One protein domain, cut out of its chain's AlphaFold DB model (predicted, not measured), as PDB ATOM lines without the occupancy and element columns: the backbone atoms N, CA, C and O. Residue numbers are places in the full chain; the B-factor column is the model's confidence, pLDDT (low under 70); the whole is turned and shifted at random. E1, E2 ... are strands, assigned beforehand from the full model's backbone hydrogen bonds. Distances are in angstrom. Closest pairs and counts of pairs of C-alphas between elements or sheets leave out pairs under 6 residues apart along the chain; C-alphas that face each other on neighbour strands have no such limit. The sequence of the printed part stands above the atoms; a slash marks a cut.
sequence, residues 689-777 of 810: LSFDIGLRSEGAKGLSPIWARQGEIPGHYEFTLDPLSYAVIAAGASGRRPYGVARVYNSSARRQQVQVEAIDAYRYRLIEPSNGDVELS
ATOM      1  N   LEU A 689     231.487 223.634 231.260       60.22
ATOM      2  CA  LEU A 689     230.221 222.931 231.341       60.22
ATOM      3  C   LEU A 689     229.262 223.402 230.255       60.22
ATOM      4  O   LEU A 689     228.907 224.573 230.199       60.22
ATOM      5  N   SER A 690     228.750 222.485 229.442       55.91
ATOM      6  CA  SER A 690     227.667 222.799 228.504       55.91
ATOM      7  C   SER A 690     226.292 222.889 229.206       55.91
ATOM      8  O   SER A 690     225.304 223.245 228.570       55.91
ATOM      9  N   PHE A 691     226.216 222.593 230.515       64.50
ATOM     10  CA  PHE A 691     224.991 222.544 231.330       64.50
ATOM     11  C   PHE A 691     225.266 222.923 232.795       64.50
ATOM     12  O   PHE A 691     226.406 222.837 233.239       64.50
ATOM     13  N   ASP A 692     224.234 223.255 233.577       74.00
ATOM     14  CA  ASP A 692     224.401 223.363 235.033       74.00
ATOM     15  C   ASP A 692     224.598 221.959 235.639       74.00
ATOM     16  O   ASP A 692     223.988 220.989 235.184       74.00
ATOM     17  N   ILE A 693     225.423 221.843 236.679       82.50
ATOM     18  CA  ILE A 693     225.619 220.631 237.487       82.50
ATOM     19  C   ILE A 693     225.081 220.884 238.890       82.50
ATOM     20  O   ILE A 693     225.248 221.965 239.450       82.50
ATOM     21  N   GLY A 694     224.487 219.870 239.505       87.94
ATOM     22  CA  GLY A 694     224.134 219.905 240.917       87.94
ATOM     23  C   GLY A 694     223.602 218.575 241.426       87.94
ATOM     24  O   GLY A 694     223.686 217.548 240.756       87.94
ATOM     25  N   LEU A 695     222.993 218.594 242.607       87.25
ATOM     26  CA  LEU A 695     222.272 217.430 243.120       87.25
ATOM     27  C   LEU A 695     220.827 217.419 242.633       87.25
ATOM     28  O   LEU A 695     220.161 218.452 242.556       87.25
ATOM     29  N   ARG A 696     220.308 216.224 242.361       83.25
ATOM     30  CA  ARG A 696     218.887 215.986 242.123       83.25
ATOM     31  C   ARG A 696     218.316 215.150 243.258       83.25
ATOM     32  O   ARG A 696     218.641 213.970 243.383       83.25
ATOM     33  N   SER A 697     217.408 215.733 244.032       68.94
ATOM     34  CA  SER A 697     216.571 214.971 244.958       68.94
ATOM     35  C   SER A 697     215.491 214.192 244.200       68.94
ATOM     36  O   SER A 697     215.007 214.616 243.141       68.94
ATOM     37  N   GLU A 698     215.114 213.018 244.713       58.69
ATOM     38  CA  GLU A 698     213.994 212.254 244.159       58.69
ATOM     39  C   GLU A 698     212.725 213.125 244.122       58.69
ATOM     40  O   GLU A 698     212.324 213.720 245.118       58.69
ATOM     41  N   GLY A 699     212.102 213.238 242.944       55.34
ATOM     42  CA  GLY A 699     210.864 214.004 242.746       55.34
ATOM     43  C   GLY A 699     211.027 215.506 242.465       55.34
ATOM     44  O   GLY A 699     210.052 216.138 242.055       55.34
ATOM     45  N   ALA A 700     212.225 216.087 242.594       60.72
ATOM     46  CA  ALA A 700     212.443 217.496 242.268       60.72
ATOM     47  C   ALA A 700     212.447 217.764 240.752       60.72
ATOM     48  O   ALA A 700     212.942 216.974 239.942       60.72
ATOM     49  N   LYS A 701     211.898 218.924 240.368       62.38
ATOM     50  CA  LYS A 701     211.864 219.405 238.975       62.38
ATOM     51  C   LYS A 701     213.170 220.070 238.519       62.38
ATOM     52  O   LYS A 701     213.244 220.448 237.358       62.38
ATOM     53  N   GLY A 702     214.161 220.216 239.397       67.25
ATOM     54  CA  GLY A 702     215.378 220.993 239.156       67.25
ATOM     55  C   GLY A 702     216.572 220.482 239.963       67.25
ATOM     56  O   GLY A 702     216.442 219.534 240.740       67.25
ATOM     57  N   LEU A 703     217.722 221.121 239.752       76.12
ATOM     58  CA  LEU A 703     218.944 220.916 240.527       76.12
ATOM     59  C   LEU A 703     218.865 221.700 241.839       76.12
ATOM     60  O   LEU A 703     218.435 222.853 241.844       76.12
ATOM     61  N   SER A 704     219.265 221.082 242.945       79.12
ATOM     62  CA  SER A 704     219.357 221.737 244.246       79.12
ATOM     63  C   SER A 704     220.274 220.956 245.201       79.12
ATOM     64  O   SER A 704     219.898 219.856 245.613       79.12
ATOM     65  N   PRO A 705     221.411 221.534 245.636       85.06
ATOM     66  CA  PRO A 705     221.992 222.789 245.149       85.06
ATOM     67  C   PRO A 705     222.523 222.661 243.711       85.06
ATOM     68  O   PRO A 705     222.872 221.566 243.270       85.06
ATOM     69  N   ILE A 706     222.579 223.791 242.998       85.75
ATOM     70  CA  ILE A 706     223.405 223.937 241.791       85.75
ATOM     71  C   ILE A 706     224.833 224.181 242.268       85.75
ATOM     72  O   ILE A 706     225.072 225.069 243.084       85.75
ATOM     73  N   TRP A 707     225.748 223.359 241.784       88.25
ATOM     74  CA  TRP A 707     227.163 223.363 242.122       88.25
ATOM     75  C   TRP A 707     227.980 224.225 241.166       88.25
ATOM     76  O   TRP A 707     228.795 225.019 241.620       88.25
ATOM     77  N   ALA A 708     227.704 224.115 239.866       82.12
ATOM     78  CA  ALA A 708     228.259 224.984 238.836       82.12
ATOM     79  C   ALA A 708     227.254 225.191 237.709       82.12
ATOM     80  O   ALA A 708     226.374 224.357 237.479       82.12
ATOM     81  N   ARG A 709     227.378 226.318 237.018       80.69
ATOM     82  CA  ARG A 709     226.521 226.714 235.902       80.69
ATOM     83  C   ARG A 709     227.153 226.406 234.552       80.69
ATOM     84  O   ARG A 709     228.365 226.239 234.433       80.69
ATOM     85  N   GLN A 710     226.326 226.385 233.512       68.06
ATOM     86  CA  GLN A 710     226.800 226.359 232.131       68.06
ATOM     87  C   GLN A 710     227.838 227.472 231.886       68.06
ATOM     88  O   GLN A 710     227.631 228.631 232.243       68.06
ATOM     89  N   GLY A 711     228.948 227.107 231.250       58.75
ATOM     90  CA  GLY A 711     230.088 227.968 230.965       58.75
ATOM     91  C   GLY A 711     231.096 228.073 232.108       58.75
ATOM     92  O   GLY A 711     232.187 228.584 231.873       58.75
ATOM     93  N   GLU A 712     230.777 227.591 233.311       70.00
ATOM     94  CA  GLU A 712     231.722 227.559 234.428       70.00
ATOM     95  C   GLU A 712     232.666 226.357 234.329       70.00
ATOM     96  O   GLU A 712     232.445 225.401 233.577       70.00
ATOM     97  N   ILE A 713     233.751 226.445 235.094       73.19
ATOM     98  CA  ILE A 713     234.739 225.389 235.262       73.19
ATOM     99  C   ILE A 713     234.267 224.505 236.422       73.19
ATOM    100  O   ILE A 713     234.004 225.035 237.507       73.19
ATOM    101  N   PRO A 714     234.130 223.187 236.228       77.00
ATOM    102  CA  PRO A 714     233.753 222.284 237.299       77.00
ATOM    103  C   PRO A 714     234.843 222.233 238.376       77.00
ATOM    104  O   PRO A 714     236.029 222.397 238.096       77.00
ATOM    105  N   GLY A 715     234.423 222.052 239.629       85.44
ATOM    106  CA  GLY A 715     235.309 222.100 240.784       85.44
ATOM    107  C   GLY A 715     234.969 221.066 241.850       85.44
ATOM    108  O   GLY A 715     234.443 219.988 241.573       85.44
ATOM    109  N   HIS A 716     235.312 221.403 243.090       90.25
ATOM    110  CA  HIS A 716     235.161 220.528 244.246       90.25
ATOM    111  C   HIS A 716     233.860 220.860 244.973       90.25
ATOM    112  O   HIS A 716     233.607 222.019 245.307       90.25
ATOM    113  N   TYR A 717     233.047 219.840 245.237       91.62
ATOM    114  CA  TYR A 717     231.744 219.994 245.868       91.62
ATOM    115  C   TYR A 717     231.596 219.062 247.056       91.62
ATOM    116  O   TYR A 717     231.998 217.898 247.028       91.62
ATOM    117  N   GLU A 718     230.958 219.582 248.094       91.31
ATOM    118  CA  GLU A 718     230.747 218.873 249.342       91.31
ATOM    119  C   GLU A 718     229.260 218.815 249.684       91.31
ATOM    120  O   GLU A 718     228.520 219.791 249.532       91.31
ATOM    121  N   PHE A 719     228.811 217.646 250.135       91.19
ATOM    122  CA  PHE A 719     227.445 217.433 250.597       91.19
ATOM    123  C   PHE A 719     227.372 216.273 251.592       91.19
ATOM    124  O   PHE A 719     228.284 215.457 251.707       91.19
ATOM    125  N   THR A 720     226.267 216.183 252.329       90.31
ATOM    126  CA  THR A 720     226.040 215.111 253.306       90.31
ATOM    127  C   THR A 720     225.058 214.072 252.779       90.31
ATOM    128  O   THR A 720     223.998 214.440 252.269       90.31
ATOM    129  N   LEU A 721     225.370 212.790 252.976       89.31
ATOM    130  CA  LEU A 721     224.488 211.657 252.689       89.31
ATOM    131  C   LEU A 721     223.985 211.009 253.974       89.31
ATOM    132  O   LEU A 721     224.772 210.634 254.845       89.31
ATOM    133  N   ASP A 722     222.673 210.814 254.068       91.00
ATOM    134  CA  ASP A 722     222.057 210.081 255.173       91.00
ATOM    135  C   ASP A 722     222.430 208.583 255.144       91.00
ATOM    136  O   ASP A 722     222.868 208.078 254.104       91.00
ATOM    137  N   PRO A 723     222.293 207.860 256.273       91.44
ATOM    138  CA  PRO A 723     222.528 206.417 256.325       91.44
ATOM    139  C   PRO A 723     221.737 205.650 255.261       91.44
ATOM    140  O   PRO A 723     220.550 205.923 255.080       91.44
ATOM    141  N   LEU A 724     222.365 204.658 254.621       87.25
ATOM    142  CA  LEU A 724     221.713 203.756 253.655       87.25
ATOM    143  C   LEU A 724     220.955 204.495 252.535       87.25
ATOM    144  O   LEU A 724     219.873 204.081 252.113       87.25
ATOM    145  N   SER A 725     221.502 205.624 252.084       88.00
ATOM    146  CA  SER A 725     220.869 206.513 251.109       88.00
ATOM    147  C   SER A 725     221.769 206.767 249.907       88.00
ATOM    148  O   SER A 725     222.935 206.368 249.872       88.00
ATOM    149  N   TYR A 726     221.221 207.444 248.900       87.94
ATOM    150  CA  TYR A 726     221.991 207.884 247.751       87.94
ATOM    151  C   TYR A 726     221.632 209.304 247.338       87.94
ATOM    152  O   TYR A 726     220.493 209.742 247.492       87.94
ATOM    153  N   ALA A 727     222.598 209.993 246.743       86.25
ATOM    154  CA  ALA A 727     222.366 211.214 245.990       86.25
ATOM    155  C   ALA A 727     222.610 210.957 244.509       86.25
ATOM    156  O   ALA A 727     223.474 210.168 244.117       86.25
ATOM    157  N   VAL A 728     221.842 211.652 243.678       85.06
ATOM    158  CA  VAL A 728     222.075 211.696 242.240       85.06
ATOM    159  C   VAL A 728     222.729 213.025 241.929       85.06
ATOM    160  O   VAL A 728     222.102 214.072 242.080       85.06
ATOM    161  N   ILE A 729     223.973 212.973 241.473       85.75
ATOM    162  CA  ILE A 729     224.594 214.100 240.793       85.75
ATOM    163  C   ILE A 729     223.957 214.166 239.416       85.75
ATOM    164  O   ILE A 729     223.861 213.156 238.710       85.75
ATOM    165  N   ALA A 730     223.469 215.339 239.057       78.56
ATOM    166  CA  ALA A 730     222.732 215.560 237.840       78.56
ATOM    167  C   ALA A 730     223.262 216.781 237.094       78.56
ATOM    168  O   ALA A 730     223.723 217.745 237.701       78.56
ATOM    169  N   ALA A 731     223.148 216.732 235.774       70.44
ATOM    170  CA  ALA A 731     223.406 217.857 234.896       70.44
ATOM    171  C   ALA A 731     222.098 218.270 234.207       70.44
ATOM    172  O   ALA A 731     221.187 217.460 234.018       70.44
ATOM    173  N   GLY A 732     221.947 219.544 233.871       61.25
ATOM    174  CA  GLY A 732     220.775 220.048 233.163       61.25
ATOM    175  C   GLY A 732     220.661 221.561 233.233       61.25
ATOM    176  O   GLY A 732     221.198 222.185 234.132       61.25
ATOM    177  N   ALA A 733     219.948 222.167 232.288       55.41
ATOM    178  CA  ALA A 733     219.735 223.612 232.304       55.41
ATOM    179  C   ALA A 733     218.727 224.034 233.390       55.41
ATOM    180  O   ALA A 733     217.723 223.348 233.634       55.41
ATOM    181  N   SER A 734     218.960 225.204 233.980       47.78
ATOM    182  CA  SER A 734     218.051 225.884 234.903       47.78
ATOM    183  C   SER A 734     216.587 225.875 234.419       47.78
ATOM    184  O   SER A 734     216.260 226.351 233.335       47.78
ATOM    185  N   GLY A 735     215.677 225.339 235.245       44.75
ATOM    186  CA  GLY A 735     214.223 225.375 235.006       44.75
ATOM    187  C   GLY A 735     213.589 224.129 234.366       44.75
ATOM    188  O   GLY A 735     212.370 224.118 234.175       44.75
ATOM    189  N   ARG A 736     214.345 223.059 234.075       48.81
ATOM    190  CA  ARG A 736     213.794 221.746 233.661       48.81
ATOM    191  C   ARG A 736     214.387 220.584 234.462       48.81
ATOM    192  O   ARG A 736     215.346 220.757 235.206       48.81
ATOM    193  N   ARG A 737     213.792 219.389 234.307       54.81
ATOM    194  CA  ARG A 737     214.170 218.173 235.046       54.81
ATOM    195  C   ARG A 737     215.595 217.746 234.661       54.81
ATOM    196  O   ARG A 737     215.787 217.323 233.524       54.81
ATOM    197  N   PRO A 738     216.567 217.812 235.581       64.12
ATOM    198  CA  PRO A 738     217.947 217.469 235.285       64.12
ATOM    199  C   PRO A 738     218.137 215.952 235.221       64.12
ATOM    200  O   PRO A 738     217.374 215.170 235.815       64.12
ATOM    201  N   TYR A 739     219.169 215.526 234.505       63.16
ATOM    202  CA  TYR A 739     219.477 214.127 234.266       63.16
ATOM    203  C   TYR A 739     220.603 213.639 235.154       63.16
ATOM    204  O   TYR A 739     221.595 214.330 235.338       63.16
ATOM    205  N   GLY A 740     220.444 212.444 235.720       68.06
ATOM    206  CA  GLY A 740     221.472 211.860 236.574       68.06
ATOM    207  C   GLY A 740     222.696 211.452 235.758       68.06
ATOM    208  O   GLY A 740     222.550 210.709 234.792       68.06
ATOM    209  N   VAL A 741     223.870 211.916 236.174       65.38
ATOM    210  CA  VAL A 741     225.187 211.600 235.587       65.38
ATOM    211  C   VAL A 741     226.030 210.721 236.505       65.38
ATOM    212  O   VAL A 741     226.797 209.882 236.040       65.38
ATOM    213  N   ALA A 742     225.846 210.834 237.816       74.88
ATOM    214  CA  ALA A 742     226.464 209.936 238.778       74.88
ATOM    215  C   ALA A 742     225.536 209.699 239.967       74.88
ATOM    216  O   ALA A 742     224.653 210.503 240.274       74.88
ATOM    217  N   ARG A 743     225.726 208.565 240.629       86.50
ATOM    218  CA  ARG A 743     225.063 208.215 241.874       86.50
ATOM    219  C   ARG A 743     226.126 207.988 242.928       86.50
ATOM    220  O   ARG A 743     227.016 207.163 242.741       86.50
ATOM    221  N   VAL A 744     225.982 208.690 244.041       87.19
ATOM    222  CA  VAL A 744     226.805 208.479 245.226       87.19
ATOM    223  C   VAL A 744     225.961 207.766 246.264       87.19
ATOM    224  O   VAL A 744     224.910 208.277 246.648       87.19
ATOM    225  N   TYR A 745     226.385 206.574 246.662       88.88
ATOM    226  CA  TYR A 745     225.697 205.710 247.611       88.88
ATOM    227  C   TYR A 745     226.459 205.674 248.934       88.88
ATOM    228  O   TYR A 745     227.670 205.484 248.934       88.88
ATOM    229  N   ASN A 746     225.751 205.835 250.050       90.50
ATOM    230  CA  ASN A 746     226.275 205.620 251.396       90.50
ATOM    231  C   ASN A 746     225.766 204.268 251.914       90.50
ATOM    232  O   ASN A 746     224.588 204.133 252.246       90.50
ATOM    233  N   SER A 747     226.653 203.277 251.998       88.81
ATOM    234  CA  SER A 747     226.350 201.928 252.490       88.81
ATOM    235  C   SER A 747     226.386 201.817 254.017       88.81
ATOM    236  O   SER A 747     225.941 200.810 254.571       88.81
ATOM    237  N   SER A 748     226.868 202.850 254.717       88.12
ATOM    238  CA  SER A 748     226.969 202.832 256.173       88.12
ATOM    239  C   SER A 748     225.649 203.157 256.876       88.12
ATOM    240  O   SER A 748     224.774 203.863 256.370       88.12
ATOM    241  N   ALA A 749     225.545 202.697 258.124       90.75
ATOM    242  CA  ALA A 749     224.465 203.056 259.043       90.75
ATOM    243  C   ALA A 749     224.633 204.462 259.666       90.75
ATOM    244  O   ALA A 749     223.871 204.836 260.560       90.75
ATOM    245  N   ARG A 750     225.634 205.242 259.236       90.81
ATOM    246  CA  ARG A 750     225.924 206.591 259.738       90.81
ATOM    247  C   ARG A 750     225.808 207.610 258.609       90.81
ATOM    248  O   ARG A 750     225.915 207.274 257.435       90.81
ATOM    249  N   ARG A 751     225.561 208.869 258.969       90.56
ATOM    250  CA  ARG A 751     225.619 209.979 258.014       90.56
ATOM    251  C   ARG A 751     227.077 210.187 257.600       90.56
ATOM    252  O   ARG A 751     227.944 210.206 258.471       90.56
ATOM    253  N   GLN A 752     227.318 210.353 256.304       89.94
ATOM    254  CA  GLN A 752     228.648 210.569 255.731       89.94
ATOM    255  C   GLN A 752     228.739 211.967 255.119       89.94
ATOM    256  O   GLN A 752     227.783 212.455 254.509       89.94
ATOM    257  N   GLN A 753     229.892 212.606 255.290       90.75
ATOM    258  CA  GLN A 753     230.270 213.809 254.557       90.75
ATOM    259  C   GLN A 753     231.018 213.359 253.307       90.75
ATOM    260  O   GLN A 753     231.960 212.576 253.399       90.75
ATOM    261  N   VAL A 754     230.546 213.788 252.142       89.69
ATOM    262  CA  VAL A 754     231.054 213.347 250.847       89.69
ATOM    263  C   VAL A 754     231.663 214.536 250.132       89.69
ATOM    264  O   VAL A 754     231.001 215.559 249.953       89.69
ATOM    265  N   GLN A 755     232.893 214.354 249.665       91.69
ATOM    266  CA  GLN A 755     233.571 215.292 248.785       91.69
ATOM    267  C   GLN A 755     233.738 214.669 247.403       91.69
ATOM    268  O   GLN A 755     234.318 213.589 247.247       91.69
ATOM    269  N   VAL A 756     233.201 215.357 246.401       89.19
ATOM    270  CA  VAL A 756     233.276 214.965 244.998       89.19
ATOM    271  C   VAL A 756     233.979 216.067 244.224       89.19
ATOM    272  O   VAL A 756     233.607 217.232 244.308       89.19
ATOM    273  N   GLU A 757     234.963 215.691 243.425       87.81
ATOM    274  CA  GLU A 757     235.529 216.547 242.391       87.81
ATOM    275  C   GLU A 757     234.787 216.270 241.086       87.81
ATOM    276  O   GLU A 757     234.739 215.127 240.623       87.81
ATOM    277  N   ALA A 758     234.181 217.300 240.496       80.94
ATOM    278  CA  ALA A 758     233.720 217.231 239.120       80.94
ATOM    279  C   ALA A 758     234.913 217.505 238.203       80.94
ATOM    280  O   ALA A 758     235.476 218.593 238.216       80.94
ATOM    281  N   ILE A 759     235.286 216.504 237.412       71.00
ATOM    282  CA  ILE A 759     236.326 216.632 236.385       71.00
ATOM    283  C   ILE A 759     235.715 217.319 235.158       71.00
ATOM    284  O   ILE A 759     236.345 218.163 234.528       71.00
ATOM    285  N   ASP A 760     234.462 216.972 234.839       66.31
ATOM    286  CA  ASP A 760     233.646 217.648 233.835       66.31
ATOM    287  C   ASP A 760     232.128 217.476 234.071       66.31
ATOM    288  O   ASP A 760     231.700 217.050 235.142       66.31
ATOM    289  N   ALA A 761     231.295 217.799 233.069       62.91
ATOM    290  CA  ALA A 761     229.836 217.631 233.111       62.91
ATOM    291  C   ALA A 761     229.366 216.191 233.408       62.91
ATOM    292  O   ALA A 761     228.274 215.986 233.949       62.91
ATOM    293  N   TYR A 762     230.188 215.196 233.086       62.94
ATOM    294  CA  TYR A 762     229.870 213.771 233.076       62.94
ATOM    295  C   TYR A 762     230.811 212.921 233.949       62.94
ATOM    296  O   TYR A 762     230.458 211.787 234.296       62.94
ATOM    297  N   ARG A 763     231.989 213.439 234.316       67.19
ATOM    298  CA  ARG A 763     233.012 212.771 235.129       67.19
ATOM    299  C   ARG A 763     233.145 213.415 236.504       67.19
ATOM    300  O   ARG A 763     233.250 214.627 236.653       67.19
ATOM    301  N   TYR A 764     233.202 212.551 237.505       77.62
ATOM    302  CA  TYR A 764     233.208 212.873 238.925       77.62
ATOM    303  C   TYR A 764     234.100 211.862 239.635       77.62
ATOM    304  O   TYR A 764     234.046 210.680 239.305       77.62
ATOM    305  N   ARG A 765     234.878 212.283 240.624       84.81
ATOM    306  CA  ARG A 765     235.630 211.367 241.487       84.81
ATOM    307  C   ARG A 765     235.417 211.707 242.946       84.81
ATOM    308  O   ARG A 765     235.185 212.859 243.295       84.81
ATOM    309  N   LEU A 766     235.513 210.694 243.797       86.94
ATOM    310  CA  LEU A 766     235.627 210.917 245.235       86.94
ATOM    311  C   LEU A 766     237.044 211.423 245.525       86.94
ATOM    312  O   LEU A 766     238.016 210.849 245.027       86.94
ATOM    313  N   ILE A 767     237.148 212.512 246.287       82.31
ATOM    314  CA  ILE A 767     238.444 213.107 246.655       82.31
ATOM    315  C   ILE A 767     239.107 212.264 247.749       82.31
ATOM    316  O   ILE A 767     240.285 211.937 247.646       82.31
ATOM    317  N   GLU A 768     238.324 211.805 248.724       71.81
ATOM    318  CA  GLU A 768     238.753 210.834 249.728       71.81
ATOM    319  C   GLU A 768     237.716 209.707 249.826       71.81
ATOM    320  O   GLU A 768     236.524 209.979 250.013       71.81
ATOM    321  N   PRO A 769     238.113 208.428 249.697       56.69
ATOM    322  CA  PRO A 769     237.207 207.327 249.972       56.69
ATOM    323  C   PRO A 769     236.943 207.305 251.478       56.69
ATOM    324  O   PRO A 769     237.788 206.876 252.262       56.69
ATOM    325  N   SER A 770     235.767 207.755 251.905       55.62
ATOM    326  CA  SER A 770     235.329 207.631 253.296       55.62
ATOM    327  C   SER A 770     235.219 206.142 253.652       55.62
ATOM    328  O   SER A 770     234.221 205.509 253.328       55.62
ATOM    329  N   ASN A 771     236.265 205.557 254.242       61.75
ATOM    330  CA  ASN A 771     236.337 204.197 254.806       61.75
ATOM    331  C   ASN A 771     235.785 203.024 253.950       61.75
ATOM    332  O   ASN A 771     235.547 201.948 254.491       61.75
ATOM    333  N   GLY A 772     235.581 203.193 252.637       68.81
ATOM    334  CA  GLY A 772     234.881 202.217 251.781       68.81
ATOM    335  C   GLY A 772     233.348 202.198 251.935       68.81
ATOM    336  O   GLY A 772     232.675 201.414 251.273       68.81
ATOM    337  N   ASP A 773     232.795 203.077 252.771       82.81
ATOM    338  CA  ASP A 773     231.363 203.191 253.074       82.81
ATOM    339  C   ASP A 773     230.593 204.055 252.060       82.81
ATOM    340  O   ASP A 773     229.360 204.084 252.061       82.81
ATOM    341  N   VAL A 774     231.308 204.793 251.207       85.38
ATOM    342  CA  VAL A 774     230.717 205.608 250.144       85.38
ATOM    343  C   VAL A 774     231.231 205.139 248.797       85.38
ATOM    344  O   VAL A 774     232.436 205.065 248.561       85.38
ATOM    345  N   GLU A 775     230.292 204.852 247.905       87.00
ATOM    346  CA  GLU A 775     230.556 204.397 246.551       87.00
ATOM    347  C   GLU A 775     230.044 205.436 245.555       87.00
ATOM    348  O   GLU A 775     228.895 205.877 245.624       87.00
ATOM    349  N   LEU A 776     230.893 205.822 244.603       83.31
ATOM    350  CA  LEU A 776     230.499 206.641 243.466       83.31
ATOM    351  C   LEU A 776     230.382 205.745 242.235       83.31
ATOM    352  O   LEU A 776     231.347 205.126 241.798       83.31
ATOM    353  N   SER A 777     229.182 205.703 241.668       77.62
ATOM    354  CA  SER A 777     228.878 204.981 240.439       77.62
ATOM    355  C   SER A 777     228.472 205.975 239.358       77.62
ATOM    356  O   SER A 777     227.553 206.778 239.530       77.62
TER     357      SER A 777
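This is residues 689 to 777 of the 810 residues of an uncharacterized protein of Chromatiaceae bacterium (UniProt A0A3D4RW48). A strongly twisted sheet of five strands, E2, E1, E4, E5 and E8, and a smaller sheet of three, E3, E6 and E7, lie face to face as a sandwich, two sheets packed one over the other with their strands only slightly crossed. The larger sheet turns by 81 degrees across its width, and the chain passes between the sheets four times. The printed part has 89 residues, with no named helix and eight named strands, E1 to E8 along the chain; the sheet orders are E2 E1 E4 E5 E8 and E3 E6 E7, both antiparallel throughout. The class is all strand, though 44 of the 89 residues, under half, are in named elements. The whole is compact, with a radius of gyration of the C-alphas of 12.4 A and spans of 35 by 26 by 16 A.

Start in the larger sheet at C-alpha 725, (220.869, 206.513, 251.109); from there E4, residues 725 to 732, runs 22.5 A. E5, residues 739 to 746, covers 20.3 A and bends by 57 degrees at residue 742. Find E1 at residues 692 to 696, beginning at (224.401, 223.363, 235.033), and E2 at residues 706 to 708. E8, residues 774 to 777, ends at (228.878, 204.981, 240.439). In the smaller sheet look for E3, residues 716 to 721, 16.2 A; E6, residues 752 to 758, 18.6 A; and E7, residues 764 to 766.

Begin at E4 and E5, an antiparallel hairpin at 159 degrees, with N 729 and O 742 2.8 A apart, within hydrogen-bond range. On the other side of E4, E1 is antiparallel, with N 694 and O 730 at 2.9 A. Edge strand E2 forms a hairpin with E1, where N 707 and O 693 are 2.8 A apart. At the other edge, E8 pairs with E5 through N 745 and O 775, 2.8 A. Now look across to inner strand E6: it is antiparallel to E3, with N 719 and O 754 at 3.0 A, and forms a hairpin with E7, with N 757 and O 765 at 2.8 A. The sheets' best planes are 18 degrees apart. Between the sheets, the closest C-alphas of E7 and E8 are those of Leu 766 and Leu 776, 6.9 A apart. E1 and E6 are apart.

The two C-alphas farthest apart, those of Gly 711 and Ala 749, are 38.0 A apart. The printed part has no cut and no long link. Mean pLDDT of the printed part is 76.8; look for values under 70 in 29 residues, among them 697 to 702 and 732 to 741.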